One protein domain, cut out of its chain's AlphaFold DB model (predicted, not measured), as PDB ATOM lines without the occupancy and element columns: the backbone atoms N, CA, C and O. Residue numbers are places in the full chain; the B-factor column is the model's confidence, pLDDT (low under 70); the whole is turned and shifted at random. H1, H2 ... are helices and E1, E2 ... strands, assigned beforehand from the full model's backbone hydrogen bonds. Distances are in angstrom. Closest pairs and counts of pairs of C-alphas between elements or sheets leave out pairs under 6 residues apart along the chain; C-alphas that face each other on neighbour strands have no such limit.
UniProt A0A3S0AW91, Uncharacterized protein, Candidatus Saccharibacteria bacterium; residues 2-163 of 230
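This is residues 2 to 163 of the 230 residues of an uncharacterized protein of Candidatus Saccharibacteria bacterium (UniProt A0A3S0AW91). The chain here winds in stacked turns: E5 to E12 form a flattened solenoid whose two parallel sheets stand face to face, with H1 lying along its outside across one sheet. At one end sits a small group of E1, E2, E3, E4 and H3, and beyond it H4 and the loop before it reach outward, with residues 83 to 89 sticking out free. The printed part has 162 residues and runs H1 H2 E1 E2 E3 H3 H4, then E4 to E12; the parallel sheets have the orders E5 E7 E9 E11 and E6 E8 E10 E12, and the class is mixed, helices and strands. The whole is a loose rod, radius of gyration of the C-alphas 18.9 A, spanning 68 by 28 by 26 A.

Find C-alpha 3 at (3.088, -28.481, -49.969); from there H1, residues 3 to 18, runs 21.6 A. Next come H2, residues 26 to 33, 10.3 A, then strands E1, 41 to 44, E2, 50 to 53, and E3, 61 to 63. H3, 64 to 68, follows directly; H4, 85 to 95, starts at C-alpha 85 (-28.683, -58.144, -33.680) and runs 15.9 A. E4 is 98 to 100. Then read E5, 107 to 110; E6, 113 to 116; E7, 119 to 122; E8, 125 to 128; E9, 131 to 134; E10, 137 to 140; E11, 143 to 146; and E12, 149 to 151, ending at (-4.381, -46.075, -64.558).

H1 is on the sheet E5 E7 E9 E11 at a height of 9.0 A, two layers with the helix on one face, and runs across the strands, at 85 degrees to E9 on the local plane; its closest C-alphas to E11 are Ile 13 and Phe 144, 6.1 A. H2 touches residues 3 to 10 of H1, Lys 7 and Leu 26 being closest at 6.2 A, and only grazes this sheet. E1 and E2 are an antiparallel hairpin, with N 43 and O 51 at 2.8 A. E3, H3, H4, E4 form a strand-helix-strand unit, two parallel neighbour strands with helices between, its crossover right-handed; N 100 and O 62 are 2.8 A apart. In the two parallel sheets of four strands, look at N 133 and O 120 between the neighbour strands E7 and E9, 2.9 A and within hydrogen-bond range, and at N 128 and O 139 between the neighbour strands E8 and E10, 2.8 A and within hydrogen-bond range. Every O i to N i+4 pair is within hydrogen-bond range in H1, H2 and H3; in H4, 6 of 7 are.

Look at Gly 19 and Gln 81 for the two C-alphas farthest apart, 68.1 A. The printed part has no cut, and its long link is H3 to H4, 16 residues. Mean pLDDT of the printed part is 90.1; residues 150 to 163 are under 70.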
ATOM      1  N   ASP A   2       5.380 -32.544 -48.369       89.88
ATOM      2  CA  ASP A   2       4.953 -31.194 -47.970       89.88
ATOM      3  C   ASP A   2       4.396 -30.411 -49.178       89.88
ATOM      4  O   ASP A   2       4.565 -30.811 -50.333       89.88
ATOM      5  N   SER A   3       3.717 -29.292 -48.921       91.19
ATOM      6  CA  SER A   3       3.088 -28.481 -49.969       91.19
ATOM      7  C   SER A   3       4.090 -27.773 -50.894       91.19
ATOM      8  O   SER A   3       3.762 -27.490 -52.044       91.19
ATOM      9  N   LYS A   4       5.335 -27.536 -50.457       94.44
ATOM     10  CA  LYS A   4       6.396 -26.979 -51.312       94.44
ATOM     11  C   LYS A   4       6.859 -28.027 -52.322       94.44
ATOM     12  O   LYS A   4       6.907 -27.751 -53.516       94.44
ATOM     13  N   LYS A   5       7.127 -29.244 -51.859       94.56
ATOM     14  CA  LYS A   5       7.515 -30.392 -52.682       94.56
ATOM     15  C   LYS A   5       6.368 -30.843 -53.605       94.56
ATOM     16  O   LYS A   5       6.620 -31.137 -54.769       94.56
ATOM     17  N   ALA A   6       5.108 -30.777 -53.161       95.81
ATOM     18  CA  ALA A   6       3.946 -30.975 -54.040       95.81
ATOM     19  C   ALA A   6       3.850 -29.891 -55.133       95.81
ATOM     20  O   ALA A   6       3.578 -30.212 -56.290       95.81
ATOM     21  N   LYS A   7       4.128 -28.619 -54.806       96.25
ATOM     22  CA  LYS A   7       4.201 -27.525 -55.792       96.25
ATOM     23  C   LYS A   7       5.356 -27.720 -56.782       96.25
ATOM     24  O   LYS A   7       5.159 -27.493 -57.967       96.25
ATOM     25  N   GLU A   8       6.516 -28.204 -56.342       95.56
ATOM     26  CA  GLU A   8       7.637 -28.564 -57.229       95.56
ATOM     27  C   GLU A   8       7.269 -29.692 -58.210       95.56
ATOM     28  O   GLU A   8       7.632 -29.630 -59.387       95.56
ATOM     29  N   VAL A   9       6.509 -30.698 -57.757       94.38
ATOM     30  CA  VAL A   9       5.966 -31.757 -58.627       94.38
ATOM     31  C   VAL A   9       4.953 -31.189 -59.624       94.38
ATOM     32  O   VAL A   9       5.070 -31.462 -60.819       94.38
ATOM     33  N   LEU A  10       4.013 -30.350 -59.173       94.81
ATOM     34  CA  LEU A  10       3.042 -29.673 -60.042       94.81
ATOM     35  C   LEU A  10       3.740 -28.815 -61.112       94.81
ATOM     36  O   LEU A  10       3.392 -28.889 -62.290       94.81
ATOM     37  N   ASP A  11       4.755 -28.046 -60.718       94.75
ATOM     38  CA  ASP A  11       5.507 -27.157 -61.606       94.75
ATOM     39  C   ASP A  11       6.304 -27.941 -62.650       94.75
ATOM     40  O   ASP A  11       6.374 -27.530 -63.812       94.75
ATOM     41  N   LYS A  12       6.831 -29.114 -62.275       91.81
ATOM     42  CA  LYS A  12       7.446 -30.052 -63.218       91.81
ATOM     43  C   LYS A  12       6.413 -30.655 -64.176       91.81
ATOM     44  O   LYS A  12       6.676 -30.674 -65.377       91.81
ATOM     45  N   ILE A  13       5.257 -31.115 -63.687       89.56
ATOM     46  CA  ILE A  13       4.190 -31.694 -64.524       89.56
ATOM     47  C   ILE A  13       3.700 -30.662 -65.547       89.56
ATOM     48  O   ILE A  13       3.779 -30.906 -66.749       89.56
ATOM     49  N   VAL A  14       3.269 -29.480 -65.095       89.25
ATOM     50  CA  VAL A  14       2.793 -28.402 -65.977       89.25
ATOM     51  C   VAL A  14       3.901 -27.944 -66.936       89.25
ATOM     52  O   VAL A  14       3.644 -27.789 -68.129       89.25
ATOM     53  N   GLY A  15       5.144 -27.824 -66.463       88.06
ATOM     54  CA  GLY A  15       6.292 -27.482 -67.305       88.06
ATOM     55  C   GLY A  15       6.537 -28.477 -68.445       88.06
ATOM     56  O   GLY A  15       6.748 -28.055 -69.582       88.06
ATOM     57  N   GLN A  16       6.469 -29.785 -68.173       83.94
ATOM     58  CA  GLN A  16       6.635 -30.825 -69.199       83.94
ATOM     59  C   GLN A  16       5.425 -30.941 -70.142       83.94
ATOM     60  O   GLN A  16       5.603 -31.170 -71.335       83.94
ATOM     61  N   VAL A  17       4.201 -30.773 -69.631       81.12
ATOM     62  CA  VAL A  17       2.964 -30.923 -70.420       81.12
ATOM     63  C   VAL A  17       2.724 -29.709 -71.330       81.12
ATOM     64  O   VAL A  17       2.482 -29.866 -72.527       81.12
ATOM     65  N   PHE A  18       2.826 -28.488 -70.796       83.00
ATOM     66  CA  PHE A  18       2.490 -27.251 -71.516       83.00
ATOM     67  C   PHE A  18       3.686 -26.589 -72.205       83.00
ATOM     68  O   PHE A  18       3.489 -25.859 -73.174       83.00
ATOM     69  N   GLY A  19       4.914 -26.810 -71.723       83.88
ATOM     70  CA  GLY A  19       6.092 -26.037 -72.144       83.88
ATOM     71  C   GLY A  19       6.176 -24.634 -71.524       83.88
ATOM     72  O   GLY A  19       7.031 -23.844 -71.915       83.88
ATOM     73  N   PHE A  20       5.314 -24.324 -70.549       84.62
ATOM     74  CA  PHE A  20       5.263 -23.045 -69.838       84.62
ATOM     75  C   PHE A  20       5.561 -23.224 -68.350       84.62
ATOM     76  O   PHE A  20       5.222 -24.248 -67.760       84.62
ATOM     77  N   GLN A  21       6.151 -22.204 -67.722       90.19
ATOM     78  CA  GLN A  21       6.212 -22.140 -66.264       90.19
ATOM     79  C   GLN A  21       4.786 -22.122 -65.703       90.19
ATOM     80  O   GLN A  21       3.952 -21.342 -66.159       90.19
ATOM     81  N   ASN A  22       4.522 -22.967 -64.707       93.69
ATOM     82  CA  ASN A  22       3.209 -23.064 -64.085       93.69
ATOM     83  C   ASN A  22       2.801 -21.754 -63.374       93.69
ATOM     84  O   ASN A  22       3.504 -21.348 -62.442       93.69
ATOM     85  N   PRO A  23       1.667 -21.126 -63.741       93.56
ATOM     86  CA  PRO A  23       1.125 -19.991 -63.001       93.56
ATOM     87  C   PRO A  23       0.284 -20.410 -61.783       93.56
ATOM     88  O   PRO A  23       0.071 -19.589 -60.897       93.56
ATOM     89  N   LEU A  24      -0.190 -21.660 -61.725       94.38
ATOM     90  CA  LEU A  24      -1.198 -22.121 -60.766       94.38
ATOM     91  C   LEU A  24      -0.587 -22.510 -59.413       94.38
ATOM     92  O   LEU A  24       0.428 -23.214 -59.342       94.38
ATOM     93  N   SER A  25      -1.250 -22.134 -58.323       96.31
ATOM     94  CA  SER A  25      -1.069 -22.757 -57.008       96.31
ATOM     95  C   SER A  25      -1.612 -24.196 -56.975       96.31
ATOM     96  O   SER A  25      -2.269 -24.660 -57.906       96.31
ATOM     97  N   LEU A  26      -1.350 -24.914 -55.876       95.38
ATOM     98  CA  LEU A  26      -1.912 -26.254 -55.656       95.38
ATOM     99  C   LEU A  26      -3.444 -26.248 -55.603       95.38
ATOM    100  O   LEU A  26      -4.060 -27.160 -56.139       95.38
ATOM    101  N   GLU A  27      -4.052 -25.233 -54.987       94.62
ATOM    102  CA  GLU A  27      -5.509 -25.146 -54.836       94.62
ATOM    103  C   GLU A  27      -6.187 -24.744 -56.158       94.62
ATOM    104  O   GLU A  27      -7.208 -25.317 -56.523       94.62
ATOM    105  N   GLU A  28      -5.582 -23.849 -56.945       95.31
ATOM    106  CA  GLU A  28      -6.070 -23.544 -58.300       95.31
ATOM    107  C   GLU A  28      -5.946 -24.763 -59.225       95.31
ATOM    108  O   GLU A  28      -6.884 -25.078 -59.950       95.31
ATOM    109  N   ALA A  29      -4.829 -25.499 -59.173       93.56
ATOM    110  CA  ALA A  29      -4.663 -26.732 -59.945       93.56
ATOM    111  C   ALA A  29      -5.636 -27.841 -59.503       93.56
ATOM    112  O   ALA A  29      -6.170 -28.554 -60.350       93.56
ATOM    113  N   LEU A  30      -5.913 -27.963 -58.200       93.19
ATOM    114  CA  LEU A  30      -6.938 -28.859 -57.661       93.19
ATOM    115  C   LEU A  30      -8.318 -28.517 -58.237       93.19
ATOM    116  O   LEU A  30      -8.945 -29.363 -58.871       93.19
ATOM    117  N   GLN A  31      -8.772 -27.276 -58.048       91.69
ATOM    118  CA  GLN A  31     -10.104 -26.824 -58.465       91.69
ATOM    119  C   GLN A  31     -10.289 -26.859 -59.987       91.69
ATOM    120  O   GLN A  31     -11.388 -27.120 -60.469       91.69
ATOM    121  N   LYS A  32      -9.222 -26.606 -60.751       90.00
ATOM    122  CA  LYS A  32      -9.264 -26.540 -62.215       90.00
ATOM    123  C   LYS A  32      -9.144 -27.903 -62.896       90.00
ATOM    124  O   LYS A  32      -9.648 -28.054 -64.008       90.00
ATOM    125  N   PHE A  33      -8.469 -28.872 -62.273       88.31
ATOM    126  CA  PHE A  33      -8.138 -30.148 -62.918       88.31
ATOM    127  C   PHE A  33      -8.740 -31.382 -62.242       88.31
ATOM    128  O   PHE A  33      -9.035 -32.337 -62.946       88.31
ATOM    129  N   ALA A  34      -8.939 -31.378 -60.921       89.81
ATOM    130  CA  ALA A  34      -9.368 -32.546 -60.142       89.81
ATOM    131  C   ALA A  34     -10.771 -32.385 -59.516       89.81
ATOM    132  O   ALA A  34     -11.075 -33.006 -58.499       89.81
ATOM    133  N   PHE A  35     -11.623 -31.538 -60.105       87.69
ATOM    134  CA  PHE A  35     -12.943 -31.167 -59.570       87.69
ATOM    135  C   PHE A  35     -13.945 -32.332 -59.463       87.69
ATOM    136  O   PHE A  35     -14.902 -32.243 -58.696       87.69
ATOM    137  N   ASP A  36     -13.740 -33.406 -60.228       84.75
ATOM    138  CA  ASP A  36     -14.561 -34.621 -60.277       84.75
ATOM    139  C   ASP A  36     -13.826 -35.877 -59.765       84.75
ATOM    140  O   ASP A  36     -14.406 -36.967 -59.720       84.75
ATOM    141  N   VAL A  37     -12.565 -35.743 -59.342       87.31
ATOM    142  CA  VAL A  37     -11.782 -36.857 -58.802       87.31
ATOM    143  C   VAL A  37     -12.228 -37.141 -57.372       87.31
ATOM    144  O   VAL A  37     -12.289 -36.249 -56.522       87.31
ATOM    145  N   LYS A  38     -12.504 -38.413 -57.066       90.19
ATOM    146  CA  LYS A  38     -12.847 -38.842 -55.708       90.19
ATOM    147  C   LYS A  38     -11.604 -38.841 -54.806       90.19
ATOM    148  O   LYS A  38     -10.984 -39.874 -54.577       90.19
ATOM    149  N   LEU A  39     -11.256 -37.681 -54.264       94.88
ATOM    150  CA  LEU A  39     -10.117 -37.525 -53.357       94.88
ATOM    151  C   LEU A  39     -10.436 -37.962 -51.917       94.88
ATOM    152  O   LEU A  39     -11.599 -37.884 -51.495       94.88
ATOM    153  N   PRO A  40      -9.418 -38.376 -51.136       95.94
ATOM    154  CA  PRO A  40      -9.577 -38.629 -49.708       95.94
ATOM    155  C   PRO A  40     -10.057 -37.364 -48.989       95.94
ATOM    156  O   PRO A  40      -9.721 -36.238 -49.362       95.94
ATOM    157  N   GLN A  41     -10.855 -37.560 -47.946       95.94
ATOM    158  CA  GLN A  41     -11.452 -36.489 -47.157       95.94
ATOM    159  C   GLN A  41     -10.760 -36.384 -45.799       95.94
ATOM    160  O   GLN A  41     -10.341 -37.394 -45.228       95.94
ATOM    161  N   GLN A  42     -10.675 -35.165 -45.267       96.62
ATOM    162  CA  GLN A  42     -10.202 -34.952 -43.906       96.62
ATOM    163  C   GLN A  42     -11.270 -35.400 -42.900       96.62
ATOM    164  O   GLN A  42     -12.431 -34.997 -42.979       96.62
ATOM    165  N   VAL A  43     -10.852 -36.220 -41.943       96.88
ATOM    166  CA  VAL A  43     -11.625 -36.687 -40.785       96.88
ATOM    167  C   VAL A  43     -10.794 -36.476 -39.515       96.88
ATOM    168  O   VAL A  43      -9.660 -36.005 -39.592       96.88
ATOM    169  N   PHE A  44     -11.335 -36.808 -38.342       96.50
ATOM    170  CA  PHE A  44     -10.612 -36.708 -37.070       96.50
ATOM    171  C   PHE A  44     -10.406 -38.088 -36.444       96.50
ATOM    172  O   PHE A  44     -11.343 -38.887 -36.405       96.50
ATOM    173  N   ASP A  45      -9.190 -38.356 -35.960       94.88
ATOM    174  CA  ASP A  45      -8.852 -39.587 -35.239       94.88
ATOM    175  C   ASP A  45      -9.457 -39.616 -33.816       94.88
ATOM    176  O   ASP A  45      -9.971 -38.613 -33.310       94.88
ATOM    177  N   LEU A  46      -9.363 -40.760 -33.127       90.62
ATOM    178  CA  LEU A  46      -9.799 -40.921 -31.728       90.62
ATOM    179  C   LEU A  46      -9.124 -39.959 -30.725       90.62
ATOM    180  O   LEU A  46      -9.615 -39.810 -29.607       90.62
ATOM    181  N   SER A  47      -8.015 -39.313 -31.095       90.75
ATOM    182  CA  SER A  47      -7.332 -38.291 -30.286       90.75
ATOM    183  C   SER A  47      -7.687 -36.848 -30.686       90.75
ATOM    184  O   SER A  47      -7.181 -35.905 -30.079       90.75
ATOM    185  N   GLY A  48      -8.566 -36.666 -31.678       93.81
ATOM    186  CA  GLY A  48      -8.990 -35.366 -32.197       93.81
ATOM    187  C   GLY A  48      -8.018 -34.722 -33.192       93.81
ATOM    188  O   GLY A  48      -8.169 -33.535 -33.488       93.81
ATOM    189  N   LYS A  49      -7.027 -35.455 -33.719       95.50
ATOM    190  CA  LYS A  49      -6.126 -34.946 -34.769       95.50
ATOM    191  C   LYS A  49      -6.773 -35.088 -36.151       95.50
ATOM    192  O   LYS A  49      -7.439 -36.095 -36.391       95.50
ATOM    193  N   PRO A  50      -6.558 -34.140 -37.081       96.69
ATOM    194  CA  PRO A  50      -6.973 -34.311 -38.469       96.69
ATOM    195  C   PRO A  50      -6.155 -35.422 -39.144       96.69
ATOM    196  O   PRO A  50      -4.933 -35.464 -39.014       96.69
ATOM    197  N   THR A  51      -6.834 -36.292 -39.886       96.81
ATOM    198  CA  THR A  51      -6.264 -37.401 -40.666       96.81
ATOM    199  C   THR A  51      -7.087 -37.618 -41.946       96.81
ATOM    200  O   THR A  51      -8.120 -36.971 -42.125       96.81
ATOM    201  N   TRP A  52      -6.645 -38.479 -42.867       97.62
ATOM    202  CA  TRP A  52      -7.212 -38.580 -44.220       97.62
ATOM    203  C   TRP A  52      -7.756 -39.970 -44.561       97.62
ATOM    204  O   TRP A  52      -7.073 -40.983 -44.404       97.62
ATOM    205  N   ALA A  53      -8.999 -40.005 -45.050       96.94
ATOM    206  CA  ALA A  53      -9.762 -41.230 -45.278       96.94
ATOM    207  C   ALA A  53     -10.466 -41.254 -46.644       96.94
ATOM    208  O   ALA A  53     -11.108 -40.288 -47.059       96.94
ATOM    209  N   GLN A  54     -10.445 -42.414 -47.300       94.50
ATOM    210  CA  GLN A  54     -11.190 -42.701 -48.536       94.50
ATOM    211  C   GLN A  54     -12.727 -42.769 -48.357       94.50
ATOM    212  O   GLN A  54     -13.488 -42.792 -49.338       94.50
ATOM    213  N   SER A  55     -13.209 -42.840 -47.112       90.38
ATOM    214  CA  SER A  55     -14.633 -42.839 -46.772       90.38
ATOM    215  C   SER A  55     -14.886 -42.140 -45.440       90.38
ATOM    216  O   SER A  55     -14.221 -42.422 -44.449       90.38
ATOM    217  N   THR A  56     -15.903 -41.280 -45.426       90.44
ATOM    218  CA  THR A  56     -16.424 -40.571 -44.250       90.44
ATOM    219  C   THR A  56     -17.634 -41.271 -43.615       90.44
ATOM    220  O   THR A  56     -18.222 -40.741 -42.678       90.44
ATOM    221  N   ASN A  57     -18.022 -42.454 -44.111       90.06
ATOM    222  CA  ASN A  57     -19.145 -43.230 -43.574       90.06
ATOM    223  C   ASN A  57     -18.890 -43.805 -42.159       90.06
ATOM    224  O   ASN A  57     -19.853 -43.915 -41.399       90.06
ATOM    225  N   PRO A  58     -17.659 -44.211 -41.781       89.88
ATOM    226  CA  PRO A  58     -17.358 -44.615 -40.408       89.88
ATOM    227  C   PRO A  58     -17.443 -43.439 -39.426       89.88
ATOM    228  O   PRO A  58     -17.176 -42.295 -39.775       89.88
ATOM    229  N   THR A  59     -17.779 -43.730 -38.169       88.44
ATOM    230  CA  THR A  59     -17.903 -42.733 -37.086       88.44
ATOM    231  C   THR A  59     -16.704 -42.712 -36.131       88.44
ATOM    232  O   THR A  59     -16.661 -41.894 -35.214       88.44
ATOM    233  N   LYS A  60     -15.733 -43.608 -36.338       94.62
ATOM    234  CA  LYS A  60     -14.487 -43.738 -35.577       94.62
ATOM    235  C   LYS A  60     -13.328 -43.941 -36.545       94.62
ATOM    236  O   LYS A  60     -13.412 -44.809 -37.415       94.62
ATOM    237  N   PHE A  61     -12.250 -43.190 -36.347       96.69
ATOM    238  CA  PHE A  61     -11.057 -43.235 -37.185       96.69
ATOM    239  C   PHE A  61      -9.790 -43.330 -36.339       96.69
ATOM    240  O   PHE A  61      -9.703 -42.744 -35.259       96.69
ATOM    241  N   ILE A  62      -8.800 -44.047 -36.850       96.50
ATOM    242  CA  ILE A  62      -7.489 -44.249 -36.232       96.50
ATOM    243  C   ILE A  62      -6.448 -44.271 -37.352       96.50
ATOM    244  O   ILE A  62      -6.716 -44.851 -38.402       96.50
ATOM    245  N   THR A  63      -5.270 -43.666 -37.172       96.31
ATOM    246  CA  THR A  63      -4.231 -43.793 -38.208       96.31
ATOM    247  C   THR A  63      -3.792 -45.253 -38.304       96.31
ATOM    248  O   THR A  63      -3.713 -45.961 -37.297       96.31
ATOM    249  N   PHE A  64      -3.493 -45.736 -39.507       95.44
ATOM    250  CA  PHE A  64      -3.056 -47.118 -39.696       95.44
ATOM    251  C   PHE A  64      -1.779 -47.438 -38.892       95.44
ATOM    252  O   PHE A  64      -1.618 -48.555 -38.401       95.44
ATOM    253  N   LEU A  65      -0.904 -46.444 -38.690       92.81
ATOM    254  CA  LEU A  65       0.276 -46.580 -37.839       92.81
ATOM    255  C   LEU A  65      -0.091 -46.719 -36.354       92.81
ATOM    256  O   LEU A  65       0.455 -47.597 -35.689       92.81
ATOM    257  N   ASP A  66      -1.016 -45.909 -35.831       94.44
ATOM    258  CA  ASP A  66      -1.470 -46.030 -34.439       94.44
ATOM    259  C   ASP A  66      -2.180 -47.374 -34.206       94.44
ATOM    260  O   ASP A  66      -1.918 -48.042 -33.207       94.44
ATOM    261  N   ALA A  67      -3.000 -47.831 -35.163       93.31
ATOM    262  CA  ALA A  67      -3.689 -49.123 -35.102       93.31
ATOM    263  C   ALA A  67      -2.720 -50.319 -35.023       93.31
ATOM    264  O   ALA A  67      -2.960 -51.256 -34.261       93.31
ATOM    265  N   LEU A  68      -1.600 -50.277 -35.758       91.56
ATOM    266  CA  LEU A  68      -0.537 -51.290 -35.666       91.56
ATOM    267  C   LEU A  68       0.256 -51.240 -34.349       91.56
ATOM    268  O   LEU A  68       0.870 -52.241 -33.984       91.56
ATOM    269  N   ASN A  69       0.263 -50.102 -33.650       93.94
ATOM    270  CA  ASN A  69       0.986 -49.904 -32.388       93.94
ATOM    271  C   ASN A  69       0.071 -49.956 -31.147       93.94
ATOM    272  O   ASN A  69       0.526 -49.665 -30.037       93.94
ATOM    273  N   MET A  70      -1.202 -50.336 -31.303       92.44
ATOM    274  CA  MET A  70      -2.117 -50.510 -30.175       92.44
ATOM    275  C   MET A  70      -1.632 -51.616 -29.217       92.44
ATOM    276  O   MET A  70      -1.127 -52.649 -29.665       92.44
ATOM    277  N   PRO A  71      -1.785 -51.436 -27.890       94.19
ATOM    278  CA  PRO A  71      -1.291 -52.394 -26.908       94.19
ATOM    279  C   PRO A  71      -2.063 -53.718 -26.953       94.19
ATOM    280  O   PRO A  71      -3.237 -53.772 -27.332       94.19
ATOM    281  N   GLU A  72      -1.415 -54.793 -26.500       93.25
ATOM    282  CA  GLU A  72      -2.044 -56.110 -26.389       93.25
ATOM    283  C   GLU A  72      -3.351 -56.029 -25.579       93.25
ATOM    284  O   GLU A  72      -3.425 -55.395 -24.526       93.25
ATOM    285  N   GLY A  73      -4.410 -56.649 -26.104       91.31
ATOM    286  CA  GLY A  73      -5.742 -56.613 -25.504       91.31
ATOM    287  C   GLY A  73      -6.587 -55.373 -25.825       91.31
ATOM    288  O   GLY A  73      -7.756 -55.362 -25.447       91.31
ATOM    289  N   HIS A  74      -6.081 -54.363 -26.553       90.38
ATOM    290  CA  HIS A  74      -6.842 -53.138 -26.866       90.38
ATOM    291  C   HIS A  74      -8.219 -53.413 -27.504       90.38
ATOM    292  O   HIS A  74      -9.228 -52.838 -27.087       90.38
ATOM    293  N   TYR A  75      -8.280 -54.338 -28.467       90.25
ATOM    294  CA  TYR A  75      -9.517 -54.759 -29.141       90.25
ATOM    295  C   TYR A  75     -10.257 -55.907 -28.427       90.25
ATOM    296  O   TYR A  75     -11.350 -56.296 -28.837       90.25
ATOM    297  N   THR A  76      -9.705 -56.453 -27.342       93.88
ATOM    298  CA  THR A  76     -10.323 -57.548 -26.584       93.88
ATOM    299  C   THR A  76     -11.417 -57.016 -25.657       93.88
ATOM    300  O   THR A  76     -11.255 -56.003 -24.976       93.88
ATOM    301  N   ARG A  77     -12.552 -57.715 -25.599       94.19
ATOM    302  CA  ARG A  77     -13.657 -57.439 -24.670       94.19
ATOM    303  C   ARG A  77     -14.013 -58.729 -23.919       94.19
ATOM    304  O   ARG A  77     -13.868 -59.809 -24.495       94.19
ATOM    305  N   PRO A  78     -14.451 -58.659 -22.649       94.94
ATOM    306  CA  PRO A  78     -14.936 -59.837 -21.937       94.94
ATOM    307  C   PRO A  78     -16.202 -60.378 -22.613       94.94
ATOM    308  O   PRO A  78     -17.021 -59.611 -23.121       94.94
ATOM    309  N   ALA A  79     -16.382 -61.699 -22.595       95.81
ATOM    310  CA  ALA A  79     -17.591 -62.322 -23.123       95.81
ATOM    311  C   ALA A  79     -18.828 -61.855 -22.336       95.81
ATOM    312  O   ALA A  79     -18.839 -61.886 -21.104       95.81
ATOM    313  N   ARG A  80     -19.878 -61.452 -23.059       96.06
ATOM    314  CA  ARG A  80     -21.191 -61.092 -22.510       96.06
ATOM    315  C   ARG A  80     -22.303 -61.803 -23.275       96.06
ATOM    316  O   ARG A  80     -22.080 -62.292 -24.378       96.06
ATOM    317  N   GLN A  81     -23.489 -61.860 -22.679       97.50
ATOM    318  CA  GLN A  81     -24.691 -62.324 -23.367       97.50
ATOM    319  C   GLN A  81     -25.051 -61.341 -24.493       97.50
ATOM    320  O   GLN A  81     -24.946 -60.132 -24.303       97.50
ATOM    321  N   LEU A  82     -25.448 -61.882 -25.644       97.75
ATOM    322  CA  LEU A  82     -25.949 -61.154 -26.810       97.75
ATOM    323  C   LEU A  82     -27.255 -61.851 -27.217       97.75
ATOM    324  O   LEU A  82     -27.256 -63.074 -27.386       97.75
ATOM    325  N   ASN A  83     -28.359 -61.112 -27.283       97.50
ATOM    326  CA  ASN A  83     -29.712 -61.669 -27.399       97.50
ATOM    327  C   ASN A  83     -30.297 -61.522 -28.811       97.50
ATOM    328  O   ASN A  83     -31.069 -62.372 -29.257       97.50
ATOM    329  N   ASP A  84     -29.917 -60.450 -29.500       97.62
ATOM    330  CA  ASP A  84     -30.437 -60.004 -30.790       97.62
ATOM    331  C   ASP A  84     -29.307 -59.405 -31.657       97.62
ATOM    332  O   ASP A  84     -28.116 -59.576 -31.369       97.62
ATOM    333  N   ILE A  85     -29.662 -58.760 -32.774       97.12
ATOM    334  CA  ILE A  85     -28.683 -58.144 -33.680       97.12
ATOM    335  C   ILE A  85     -28.225 -56.771 -33.166       97.12
ATOM    336  O   ILE A  85     -27.094 -56.366 -33.427       97.12
ATOM    337  N   GLU A  86     -29.053 -56.085 -32.385       98.00
ATOM    338  CA  GLU A  86     -28.771 -54.803 -31.746       98.00
ATOM    339  C   GLU A  86     -27.654 -54.923 -30.691       98.00
ATOM    340  O   GLU A  86     -26.728 -54.103 -30.683       98.00
ATOM    341  N   ASP A  87     -27.667 -55.979 -29.871       97.56
ATOM    342  CA  ASP A  87     -26.586 -56.343 -28.941       97.56
ATOM    343  C   ASP A  87     -25.251 -56.567 -29.678       97.56
ATOM    344  O   ASP A  87     -24.195 -56.082 -29.249       97.56
ATOM    345  N   ILE A  88     -25.296 -57.284 -30.809       96.94
ATOM    346  CA  ILE A  88     -24.129 -57.601 -31.651       96.94
ATOM    347  C   ILE A  88     -23.578 -56.332 -32.315       96.94
ATOM    348  O   ILE A  88     -22.372 -56.088 -32.270       96.94
ATOM    349  N   LEU A  89     -24.443 -55.504 -32.906       94.94
ATOM    350  CA  LEU A  89     -24.059 -54.241 -33.542       94.94
ATOM    351  C   LEU A  89     -23.501 -53.242 -32.522       94.94
ATOM    352  O   LEU A  89     -22.544 -52.532 -32.829       94.94
ATOM    353  N   SER A  90     -24.032 -53.231 -31.296       94.69
ATOM    354  CA  SER A  90     -23.504 -52.421 -30.192       94.69
ATOM    355  C   SER A  90     -22.116 -52.899 -29.755       94.69
ATOM    356  O   SER A  90     -21.204 -52.085 -29.620       94.69
ATOM    357  N   ALA A  91     -21.916 -54.216 -29.609       95.69
ATOM    358  CA  ALA A  91     -20.603 -54.798 -29.310       95.69
ATOM    359  C   ALA A  91     -19.574 -54.525 -30.424       95.69
ATOM    360  O   ALA A  91     -18.418 -54.217 -30.142       95.69
ATOM    361  N   TRP A  92     -19.996 -54.580 -31.689       93.88
ATOM    362  CA  TRP A  92     -19.162 -54.217 -32.835       93.88
ATOM    363  C   TRP A  92     -18.795 -52.726 -32.819       93.88
ATOM    364  O   TRP A  92     -17.624 -52.379 -32.965       93.88
ATOM    365  N   ALA A  93     -19.754 -51.836 -32.553       92.12
ATOM    366  CA  ALA A  93     -19.528 -50.391 -32.485       92.12
ATOM    367  C   ALA A  93     -18.539 -49.962 -31.377       92.12
ATOM    368  O   ALA A  93     -17.949 -48.883 -31.469       92.12
ATOM    369  N   GLU A  94     -18.291 -50.790 -30.357       92.12
ATOM    370  CA  GLU A  94     -17.244 -50.541 -29.353       92.12
ATOM    371  C   GLU A  94     -15.823 -50.606 -29.932       92.12
ATOM    372  O   GLU A  94     -14.972 -49.848 -29.466       92.12
ATOM    373  N   ILE A  95     -15.580 -51.455 -30.940       91.81
ATOM    374  CA  ILE A  95     -14.245 -51.778 -31.493       91.81
ATOM    375  C   ILE A  95     -14.078 -51.484 -32.995       91.81
ATOM    376  O   ILE A  95     -12.965 -51.553 -33.506       91.81
ATOM    377  N   ASN A  96     -15.160 -51.172 -33.712       91.44
ATOM    378  CA  ASN A  96     -15.135 -50.881 -35.146       91.44
ATOM    379  C   ASN A  96     -14.537 -49.493 -35.431       91.44
ATOM    380  O   ASN A  96     -15.250 -48.487 -35.478       91.44
ATOM    381  N   GLU A  97     -13.223 -49.457 -35.612       93.19
ATOM    382  CA  GLU A  97     -12.434 -48.277 -35.963       93.19
ATOM    383  C   GLU A  97     -11.945 -48.391 -37.410       93.19
ATOM    384  O   GLU A  97     -11.399 -49.417 -37.814       93.19
ATOM    385  N   MET A  98     -12.126 -47.336 -38.208       95.00
ATOM    386  CA  MET A  98     -11.612 -47.304 -39.576       95.00
ATOM    387  C   MET A  98     -10.164 -46.808 -39.592       95.00
ATOM    388  O   MET A  98      -9.886 -45.685 -39.169       95.00
ATOM    389  N   ALA A  99      -9.263 -47.612 -40.153       95.56
ATOM    390  CA  ALA A  99      -7.888 -47.198 -40.400       95.56
ATOM    391  C   ALA A  99      -7.816 -46.122 -41.503       95.56
ATOM    392  O   ALA A  99      -8.266 -46.350 -42.629       95.56
ATOM    393  N   THR A 100      -7.224 -44.976 -41.177       97.38
ATOM    394  CA  THR A 100      -6.920 -43.847 -42.072       97.38
ATOM    395  C   THR A 100      -5.440 -43.822 -42.428       97.38
ATOM    396  O   THR A 100      -4.643 -44.510 -41.788       97.38
ATOM    397  N   GLU A 101      -5.058 -43.050 -43.450       96.31
ATOM    398  CA  GLU A 101      -3.660 -42.930 -43.900       96.31
ATOM    399  C   GLU A 101      -2.970 -44.302 -44.026       96.31
ATOM    400  O   GLU A 101      -1.899 -44.556 -43.471       96.31
ATOM    401  N   ARG A 102      -3.628 -45.228 -44.739       96.88
ATOM    402  CA  ARG A 102      -3.153 -46.606 -44.940       96.88
ATOM    403  C   ARG A 102      -1.957 -46.620 -45.890       96.88
ATOM    404  O   ARG A 102      -2.104 -46.872 -47.085       96.88
ATOM    405  N   VAL A 103      -0.785 -46.301 -45.344       96.44
ATOM    406  CA  VAL A 103       0.486 -46.143 -46.058       96.44
ATOM    407  C   VAL A 103       1.430 -47.305 -45.732       96.44
ATOM    408  O   VAL A 103       1.820 -47.480 -44.580       96.44
ATOM    409  N   LEU A 104       1.836 -48.079 -46.745       95.25
ATOM    410  CA  LEU A 104       2.828 -49.159 -46.622       95.25
ATOM    411  C   LEU A 104       3.992 -48.950 -47.592       95.25
ATOM    412  O   LEU A 104       3.776 -48.605 -48.756       95.25
ATOM    413  N   GLU A 105       5.216 -49.211 -47.125       96.00
ATOM    414  CA  GLU A 105       6.439 -49.281 -47.950       96.00
ATOM    415  C   GLU A 105       6.639 -48.057 -48.869       96.00
ATOM    416  O   GLU A 105       7.174 -48.156 -49.969       96.00
ATOM    417  N   SER A 106       6.165 -46.890 -48.424       96.94
ATOM    418  CA  SER A 106       6.062 -45.671 -49.230       96.94
ATOM    419  C   SER A 106       6.770 -44.495 -48.564       96.94
ATOM    420  O   SER A 106       6.826 -44.401 -47.337       96.94
ATOM    421  N   LEU A 107       7.282 -43.575 -49.378       96.50
ATOM    422  CA  LEU A 107       8.036 -42.401 -48.940       96.50
ATOM    423  C   LEU A 107       7.307 -41.109 -49.311       96.50
ATOM    424  O   LEU A 107       6.634 -41.018 -50.336       96.50
ATOM    425  N   ASN A 108       7.462 -40.082 -48.476       96.00
ATOM    426  CA  ASN A 108       6.900 -38.751 -48.704       96.00
ATOM    427  C   ASN A 108       5.396 -38.763 -49.055       96.00
ATOM    428  O   ASN A 108       4.966 -38.012 -49.925       96.00
ATOM    429  N   VAL A 109       4.561 -39.531 -48.357       97.19
ATOM    430  CA  VAL A 109       3.089 -39.469 -48.509       97.19
ATOM    431  C   VAL A 109       2.508 -38.333 -47.645       97.19
ATOM    432  O   VAL A 109       3.130 -37.943 -46.658       97.19
ATOM    433  N   ALA A 110       1.406 -37.693 -48.054       96.81
ATOM    434  CA  ALA A 110       0.602 -36.789 -47.210       96.81
ATOM    435  C   ALA A 110      -0.817 -36.596 -47.769       96.81
ATOM    436  O   ALA A 110      -1.036 -36.734 -48.972       96.81
ATOM    437  N   GLU A 111      -1.765 -36.242 -46.899       96.94
ATOM    438  CA  GLU A 111      -3.183 -36.014 -47.237       96.94
ATOM    439  C   GLU A 111      -3.860 -37.208 -47.955       96.94
ATOM    440  O   GLU A 111      -4.852 -37.041 -48.654       96.94
ATOM    441  N   SER A 112      -3.299 -38.419 -47.832       97.69
ATOM    442  CA  SER A 112      -3.566 -39.558 -48.726       97.69
ATOM    443  C   SER A 112      -3.851 -40.855 -47.970       97.69
ATOM    444  O   SER A 112      -3.358 -41.048 -46.864       97.69
ATOM    445  N   ASP A 113      -4.598 -41.769 -48.591       97.50
ATOM    446  CA  ASP A 113      -5.040 -43.040 -47.994       97.50
ATOM    447  C   ASP A 113      -4.953 -44.195 -49.013       97.50
ATOM    448  O   ASP A 113      -5.058 -43.966 -50.215       97.50
ATOM    449  N   CYS A 114      -4.757 -45.441 -48.570       96.88
ATOM    450  CA  CYS A 114      -4.436 -46.584 -49.446       96.88
ATOM    451  C   CYS A 114      -3.241 -46.307 -50.387       96.88
ATOM    452  O   CYS A 114      -3.403 -46.300 -51.608       96.88
ATOM    453  N   VAL A 115      -2.046 -46.063 -49.838       97.75
ATOM    454  CA  VAL A 115      -0.815 -45.807 -50.612       97.75
ATOM    455  C   VAL A 115       0.227 -46.894 -50.343       97.75
ATOM    456  O   VAL A 115       0.609 -47.138 -49.199       97.75
ATOM    457  N   TYR A 116       0.702 -47.545 -51.401       97.00
ATOM    458  CA  TYR A 116       1.504 -48.766 -51.335       97.00
ATOM    459  C   TYR A 116       2.734 -48.663 -52.244       97.00
ATOM    460  O   TYR A 116       2.604 -48.317 -53.420       97.00
ATOM    461  N   ASN A 117       3.929 -48.994 -51.743       97.38
ATOM    462  CA  ASN A 117       5.171 -49.055 -52.537       97.38
ATOM    463  C   ASN A 117       5.466 -47.789 -53.392       97.38
ATOM    464  O   ASN A 117       5.993 -47.892 -54.498       97.38
ATOM    465  N   SER A 118       5.076 -46.594 -52.925       96.81
ATOM    466  CA  SER A 118       5.025 -45.358 -53.730       96.81
ATOM    467  C   SER A 118       5.850 -44.202 -53.139       96.81
ATOM    468  O   SER A 118       6.190 -44.207 -51.957       96.81
ATOM    469  N   GLU A 119       6.176 -43.185 -53.941       97.06
ATOM    470  CA  GLU A 119       7.007 -42.038 -53.525       97.06
ATOM    471  C   GLU A 119       6.411 -40.692 -53.969       97.06
ATOM    472  O   GLU A 119       5.884 -40.575 -55.072       97.06
ATOM    473  N   ASP A 120       6.525 -39.656 -53.131       97.06
ATOM    474  CA  ASP A 120       6.054 -38.292 -53.430       97.06
ATOM    475  C   ASP A 120       4.563 -38.262 -53.834       97.06
ATOM    476  O   ASP A 120       4.196 -37.894 -54.953       97.06
ATOM    477  N   VAL A 121       3.693 -38.666 -52.898       97.62
ATOM    478  CA  VAL A 121       2.230 -38.735 -53.081       97.62
ATOM    479  C   VAL A 121       1.528 -37.677 -52.223       97.62
ATOM    480  O   VAL A 121       1.825 -37.540 -51.030       97.62
ATOM    481  N   TYR A 122       0.597 -36.924 -52.815       97.69
ATOM    482  CA  TYR A 122      -0.156 -35.858 -52.142       97.69
ATOM    483  C   TYR A 122      -1.646 -35.865 -52.497       97.69
ATOM    484  O   TYR A 122      -2.016 -35.952 -53.674       97.69
ATOM    485  N   ARG A 123      -2.487 -35.748 -51.461       96.69
ATOM    486  CA  ARG A 123      -3.954 -35.618 -51.520       96.69
ATOM    487  C   ARG A 123      -4.604 -36.560 -52.547       96.69
ATOM    488  O   ARG A 123      -5.339 -36.120 -53.423       96.69
ATOM    489  N   SER A 124      -4.253 -37.844 -52.473       96.56
ATOM    490  CA  SER A 124      -4.599 -38.908 -53.433       96.56
ATOM    491  C   SER A 124      -5.012 -40.197 -52.710       96.56
ATOM    492  O   SER A 124      -4.731 -40.354 -51.523       96.56
ATOM    493  N   GLN A 125      -5.650 -41.148 -53.394       96.31
ATOM    494  CA  GLN A 125      -5.985 -42.448 -52.800       96.31
ATOM    495  C   GLN A 125      -5.784 -43.644 -53.738       96.31
ATOM    496  O   GLN A 125      -5.729 -43.498 -54.955       96.31
ATOM    497  N   THR A 126      -5.682 -44.844 -53.167       94.81
ATOM    498  CA  THR A 126      -5.563 -46.108 -53.924       94.81
ATOM    499  C   THR A 126      -4.350 -46.111 -54.879       94.81
ATOM    500  O   THR A 126      -4.470 -46.393 -56.067       94.81
ATOM    501  N   VAL A 127      -3.167 -45.747 -54.378       94.94
ATOM    502  CA  VAL A 127      -1.935 -45.570 -55.173       94.94
ATOM    503  C   VAL A 127      -0.964 -46.733 -54.926       94.94
ATOM    504  O   VAL A 127      -0.729 -47.099 -53.776       94.94
ATOM    505  N   ASN A 128      -0.393 -47.325 -55.978       94.38
ATOM    506  CA  ASN A 128       0.447 -48.524 -55.911       94.38
ATOM    507  C   ASN A 128       1.656 -48.430 -56.867       94.38
ATOM    508  O   ASN A 128       1.482 -48.178 -58.055       94.38
ATOM    509  N   ARG A 129       2.887 -48.648 -56.381       94.06
ATOM    510  CA  ARG A 129       4.132 -48.602 -57.193       94.06
ATOM    511  C   ARG A 129       4.289 -47.334 -58.056       94.06
ATOM    512  O   ARG A 129       4.853 -47.391 -59.147       94.06
ATOM    513  N   ALA A 130       3.791 -46.190 -57.588       91.38
ATOM    514  CA  ALA A 130       3.764 -44.948 -58.359       91.38
ATOM    515  C   ALA A 130       4.661 -43.861 -57.749       91.38
ATOM    516  O   ALA A 130       4.994 -43.898 -56.560       91.38
ATOM    517  N   LYS A 131       5.052 -42.871 -58.560       93.81
ATOM    518  CA  LYS A 131       5.895 -41.749 -58.118       93.81
ATOM    519  C   LYS A 131       5.372 -40.391 -58.573       93.81
ATOM    520  O   LYS A 131       4.850 -40.265 -59.677       93.81
ATOM    521  N   ASN A 132       5.574 -39.352 -57.762       93.56
ATOM    522  CA  ASN A 132       5.205 -37.974 -58.106       93.56
ATOM    523  C   ASN A 132       3.704 -37.860 -58.478       93.56
ATOM    524  O   ASN A 132       3.362 -37.493 -59.606       93.56
ATOM    525  N   VAL A 133       2.824 -38.232 -57.537       93.88
ATOM    526  CA  VAL A 133       1.364 -38.346 -57.737       93.88
ATOM    527  C   VAL A 133       0.608 -37.294 -56.923       93.88
ATOM    528  O   VAL A 133       0.778 -37.184 -55.707       93.88
ATOM    529  N   LEU A 134      -0.259 -36.544 -57.597       95.50
ATOM    530  CA  LEU A 134      -1.066 -35.459 -57.046       95.50
ATOM    531  C   LEU A 134      -2.555 -35.674 -57.379       95.50
ATOM    532  O   LEU A 134      -2.890 -36.051 -58.501       95.50
ATOM    533  N   PHE A 135      -3.457 -35.379 -56.439       95.00
ATOM    534  CA  PHE A 135      -4.915 -35.301 -56.662       95.00
ATOM    535  C   PHE A 135      -5.515 -36.456 -57.492       95.00
ATOM    536  O   PHE A 135      -6.227 -36.201 -58.459       95.00
ATOM    537  N   SER A 136      -5.201 -37.717 -57.175       92.94
ATOM    538  CA  SER A 136      -5.588 -38.874 -58.007       92.94
ATOM    539  C   SER A 136      -6.206 -40.042 -57.219       92.94
ATOM    540  O   SER A 136      -5.981 -40.163 -56.016       92.94
ATOM    541  N   ASP A 137      -6.951 -40.923 -57.897       92.19
ATOM    542  CA  ASP A 137      -7.504 -42.183 -57.366       92.19
ATOM    543  C   ASP A 137      -7.099 -43.390 -58.241       92.19
ATOM    544  O   ASP A 137      -7.152 -43.331 -59.466       92.19
ATOM    545  N   THR A 138      -6.764 -44.523 -57.626       90.06
ATOM    546  CA  THR A 138      -6.605 -45.835 -58.290       90.06
ATOM    547  C   THR A 138      -5.493 -45.823 -59.347       90.06
ATOM    548  O   THR A 138      -5.718 -46.026 -60.537       90.06
ATOM    549  N   ILE A 139      -4.265 -45.552 -58.906       88.50
ATOM    550  CA  ILE A 139      -3.086 -45.388 -59.770       88.50
ATOM    551  C   ILE A 139      -2.091 -46.518 -59.515       88.50
ATOM    552  O   ILE A 139      -1.645 -46.679 -58.381       88.50
ATOM    553  N   SER A 140      -1.700 -47.244 -60.563       87.94
ATOM    554  CA  SER A 140      -0.649 -48.268 -60.533       87.94
ATOM    555  C   SER A 140       0.482 -47.950 -61.519       87.94
ATOM    556  O   SER A 140       0.228 -47.417 -62.595       87.94
ATOM    557  N   ASP A 141       1.724 -48.284 -61.152       84.56
ATOM    558  CA  ASP A 141       2.904 -48.335 -62.047       84.56
ATOM    559  C   ASP A 141       3.159 -47.064 -62.899       84.56
ATOM    560  O   ASP A 141       3.592 -47.131 -64.052       84.56
ATOM    561  N   ALA A 142       2.903 -45.878 -62.332       81.38
ATOM    562  CA  ALA A 142       2.908 -44.601 -63.055       81.38
ATOM    563  C   ALA A 142       3.824 -43.529 -62.432       81.38
ATOM    564  O   ALA A 142       4.093 -43.542 -61.228       81.38
ATOM    565  N   GLU A 143       4.263 -42.549 -63.236       87.25
ATOM    566  CA  GLU A 143       5.030 -41.391 -62.753       87.25
ATOM    567  C   GLU A 143       4.540 -40.052 -63.346       87.25
ATOM    568  O   GLU A 143       4.136 -39.981 -64.506       87.25
ATOM    569  N   PHE A 144       4.617 -38.971 -62.554       86.31
ATOM    570  CA  PHE A 144       4.232 -37.595 -62.927       86.31
ATOM    571  C   PHE A 144       2.751 -37.485 -63.311       86.31
ATOM    572  O   PHE A 144       2.396 -37.142 -64.444       86.31
ATOM    573  N   ILE A 145       1.902 -37.779 -62.322       85.81
ATOM    574  CA  ILE A 145       0.446 -37.855 -62.443       85.81
ATOM    575  C   ILE A 145      -0.215 -36.766 -61.591       85.81
ATOM    576  O   ILE A 145       0.086 -36.612 -60.409       85.81
ATOM    577  N   LEU A 146      -1.152 -36.039 -62.191       89.88
ATOM    578  CA  LEU A 146      -2.069 -35.100 -61.551       89.88
ATOM    579  C   LEU A 146      -3.493 -35.413 -62.031       89.88
ATOM    580  O   LEU A 146      -3.666 -35.705 -63.213       89.88
ATOM    581  N   ALA A 147      -4.501 -35.296 -61.163       88.56
ATOM    582  CA  ALA A 147      -5.917 -35.355 -61.554       88.56
ATOM    583  C   ALA A 147      -6.307 -36.617 -62.359       88.56
ATOM    584  O   ALA A 147      -6.922 -36.539 -63.424       88.56
ATOM    585  N   SER A 148      -5.902 -37.793 -61.876       82.69
ATOM    586  CA  SER A 148      -6.148 -39.072 -62.545       82.69
ATOM    587  C   SER A 148      -7.109 -39.967 -61.772       82.69
ATOM    588  O   SER A 148      -7.146 -39.952 -60.546       82.69
ATOM    589  N   GLN A 149      -7.843 -40.801 -62.503       73.38
ATOM    590  CA  GLN A 149      -8.577 -41.951 -61.974       73.38
ATOM    591  C   GLN A 149      -8.086 -43.198 -62.733       73.38
ATOM    592  O   GLN A 149      -7.762 -43.061 -63.904       73.38
ATOM    593  N   ARG A 150      -7.990 -44.375 -62.096       67.88
ATOM    594  CA  ARG A 150      -7.801 -45.714 -62.723       67.88
ATOM    595  C   ARG A 150      -6.728 -45.815 -63.827       67.88
ATOM    596  O   ARG A 150      -7.081 -45.772 -64.994       67.88
ATOM    597  N   SER A 151      -5.442 -46.005 -63.519       65.50
ATOM    598  CA  SER A 151      -4.381 -46.075 -64.558       65.50
ATOM    599  C   SER A 151      -3.287 -47.116 -64.273       65.50
ATOM    600  O   SER A 151      -2.930 -47.294 -63.111       65.50
ATOM    601  N   GLU A 152      -2.726 -47.747 -65.320       54.53
ATOM    602  CA  GLU A 152      -1.616 -48.732 -65.226       54.53
ATOM    603  C   GLU A 152      -0.359 -48.394 -66.076       54.53
ATOM    604  O   GLU A 152       0.652 -49.083 -65.953       54.53
ATOM    605  N   ALA A 153      -0.366 -47.354 -66.934       53.25
ATOM    606  CA  ALA A 153       0.846 -46.862 -67.625       53.25
ATOM    607  C   ALA A 153       0.692 -45.457 -68.262       53.25
ATOM    608  O   ALA A 153      -0.139 -45.260 -69.155       53.25
ATOM    609  N   SER A 154       1.545 -44.486 -67.887       59.12
ATOM    610  CA  SER A 154       1.686 -43.163 -68.547       59.12
ATOM    611  C   SER A 154       2.882 -42.342 -68.034       59.12
ATOM    612  O   SER A 154       3.304 -42.522 -66.898       59.12
ATOM    613  N   THR A 155       3.346 -41.379 -68.840       53.88
ATOM    614  CA  THR A 155       4.082 -40.157 -68.437       53.88
ATOM    615  C   THR A 155       3.838 -39.063 -69.496       53.88
ATOM    616  O   THR A 155       3.666 -39.376 -70.669       53.88
ATOM    617  N   PHE A 156       3.800 -37.757 -69.226       58.66
ATOM    618  CA  PHE A 156       3.457 -37.041 -67.993       58.66
ATOM    619  C   PHE A 156       2.025 -36.495 -68.159       58.66
ATOM    620  O   PHE A 156       1.659 -36.100 -69.275       58.66
ATOM    621  N   CYS A 157       1.227 -36.463 -67.089       59.56
ATOM    622  CA  CYS A 157      -0.231 -36.349 -67.202       59.56
ATOM    623  C   CYS A 157      -0.874 -35.413 -66.162       59.56
ATOM    624  O   CYS A 157      -0.668 -35.572 -64.963       59.56
ATOM    625  N   ILE A 158      -1.744 -34.514 -66.632       56.94
ATOM    626  CA  ILE A 158      -2.840 -33.917 -65.842       56.94
ATOM    627  C   ILE A 158      -4.139 -34.569 -66.333       56.94
ATOM    628  O   ILE A 158      -4.805 -34.033 -67.224       56.94
ATOM    629  N   ARG A 159      -4.307 -35.842 -65.952       55.62
ATOM    630  CA  ARG A 159      -4.948 -36.886 -66.767       55.62
ATOM    631  C   ARG A 159      -5.005 -38.265 -66.072       55.62
ATOM    632  O   ARG A 159      -3.955 -38.866 -65.869       55.62
ATOM    633  N   LEU A 160      -6.218 -38.818 -65.981       55.16
ATOM    634  CA  LEU A 160      -6.702 -39.913 -66.854       55.16
ATOM    635  C   LEU A 160      -6.635 -41.428 -66.539       55.16
ATOM    636  O   LEU A 160      -5.594 -42.037 -66.300       55.16
ATOM    637  N   GLU A 161      -7.780 -42.031 -66.881       56.97
ATOM    638  CA  GLU A 161      -8.124 -43.450 -66.984       56.97
ATOM    639  C   GLU A 161      -7.485 -44.280 -68.129       56.97
ATOM    640  O   GLU A 161      -7.569 -43.950 -69.316       56.97
ATOM    641  N   ASP A 162      -6.953 -45.434 -67.714       48.44
ATOM    642  CA  ASP A 162      -6.943 -46.751 -68.374       48.44
ATOM    643  C   ASP A 162      -6.089 -46.878 -69.669       48.44
ATOM    644  O   ASP A 162      -6.400 -47.558 -70.639       48.44
ATOM    645  N   SER A 163      -4.944 -46.196 -69.728       56.69
ATOM    646  CA  SER A 163      -4.071 -46.162 -70.921       56.69
ATOM    647  C   SER A 163      -3.271 -47.455 -71.195       56.69
ATOM    648  O   SER A 163      -2.654 -48.010 -70.289       56.69
TER     649      SER A 163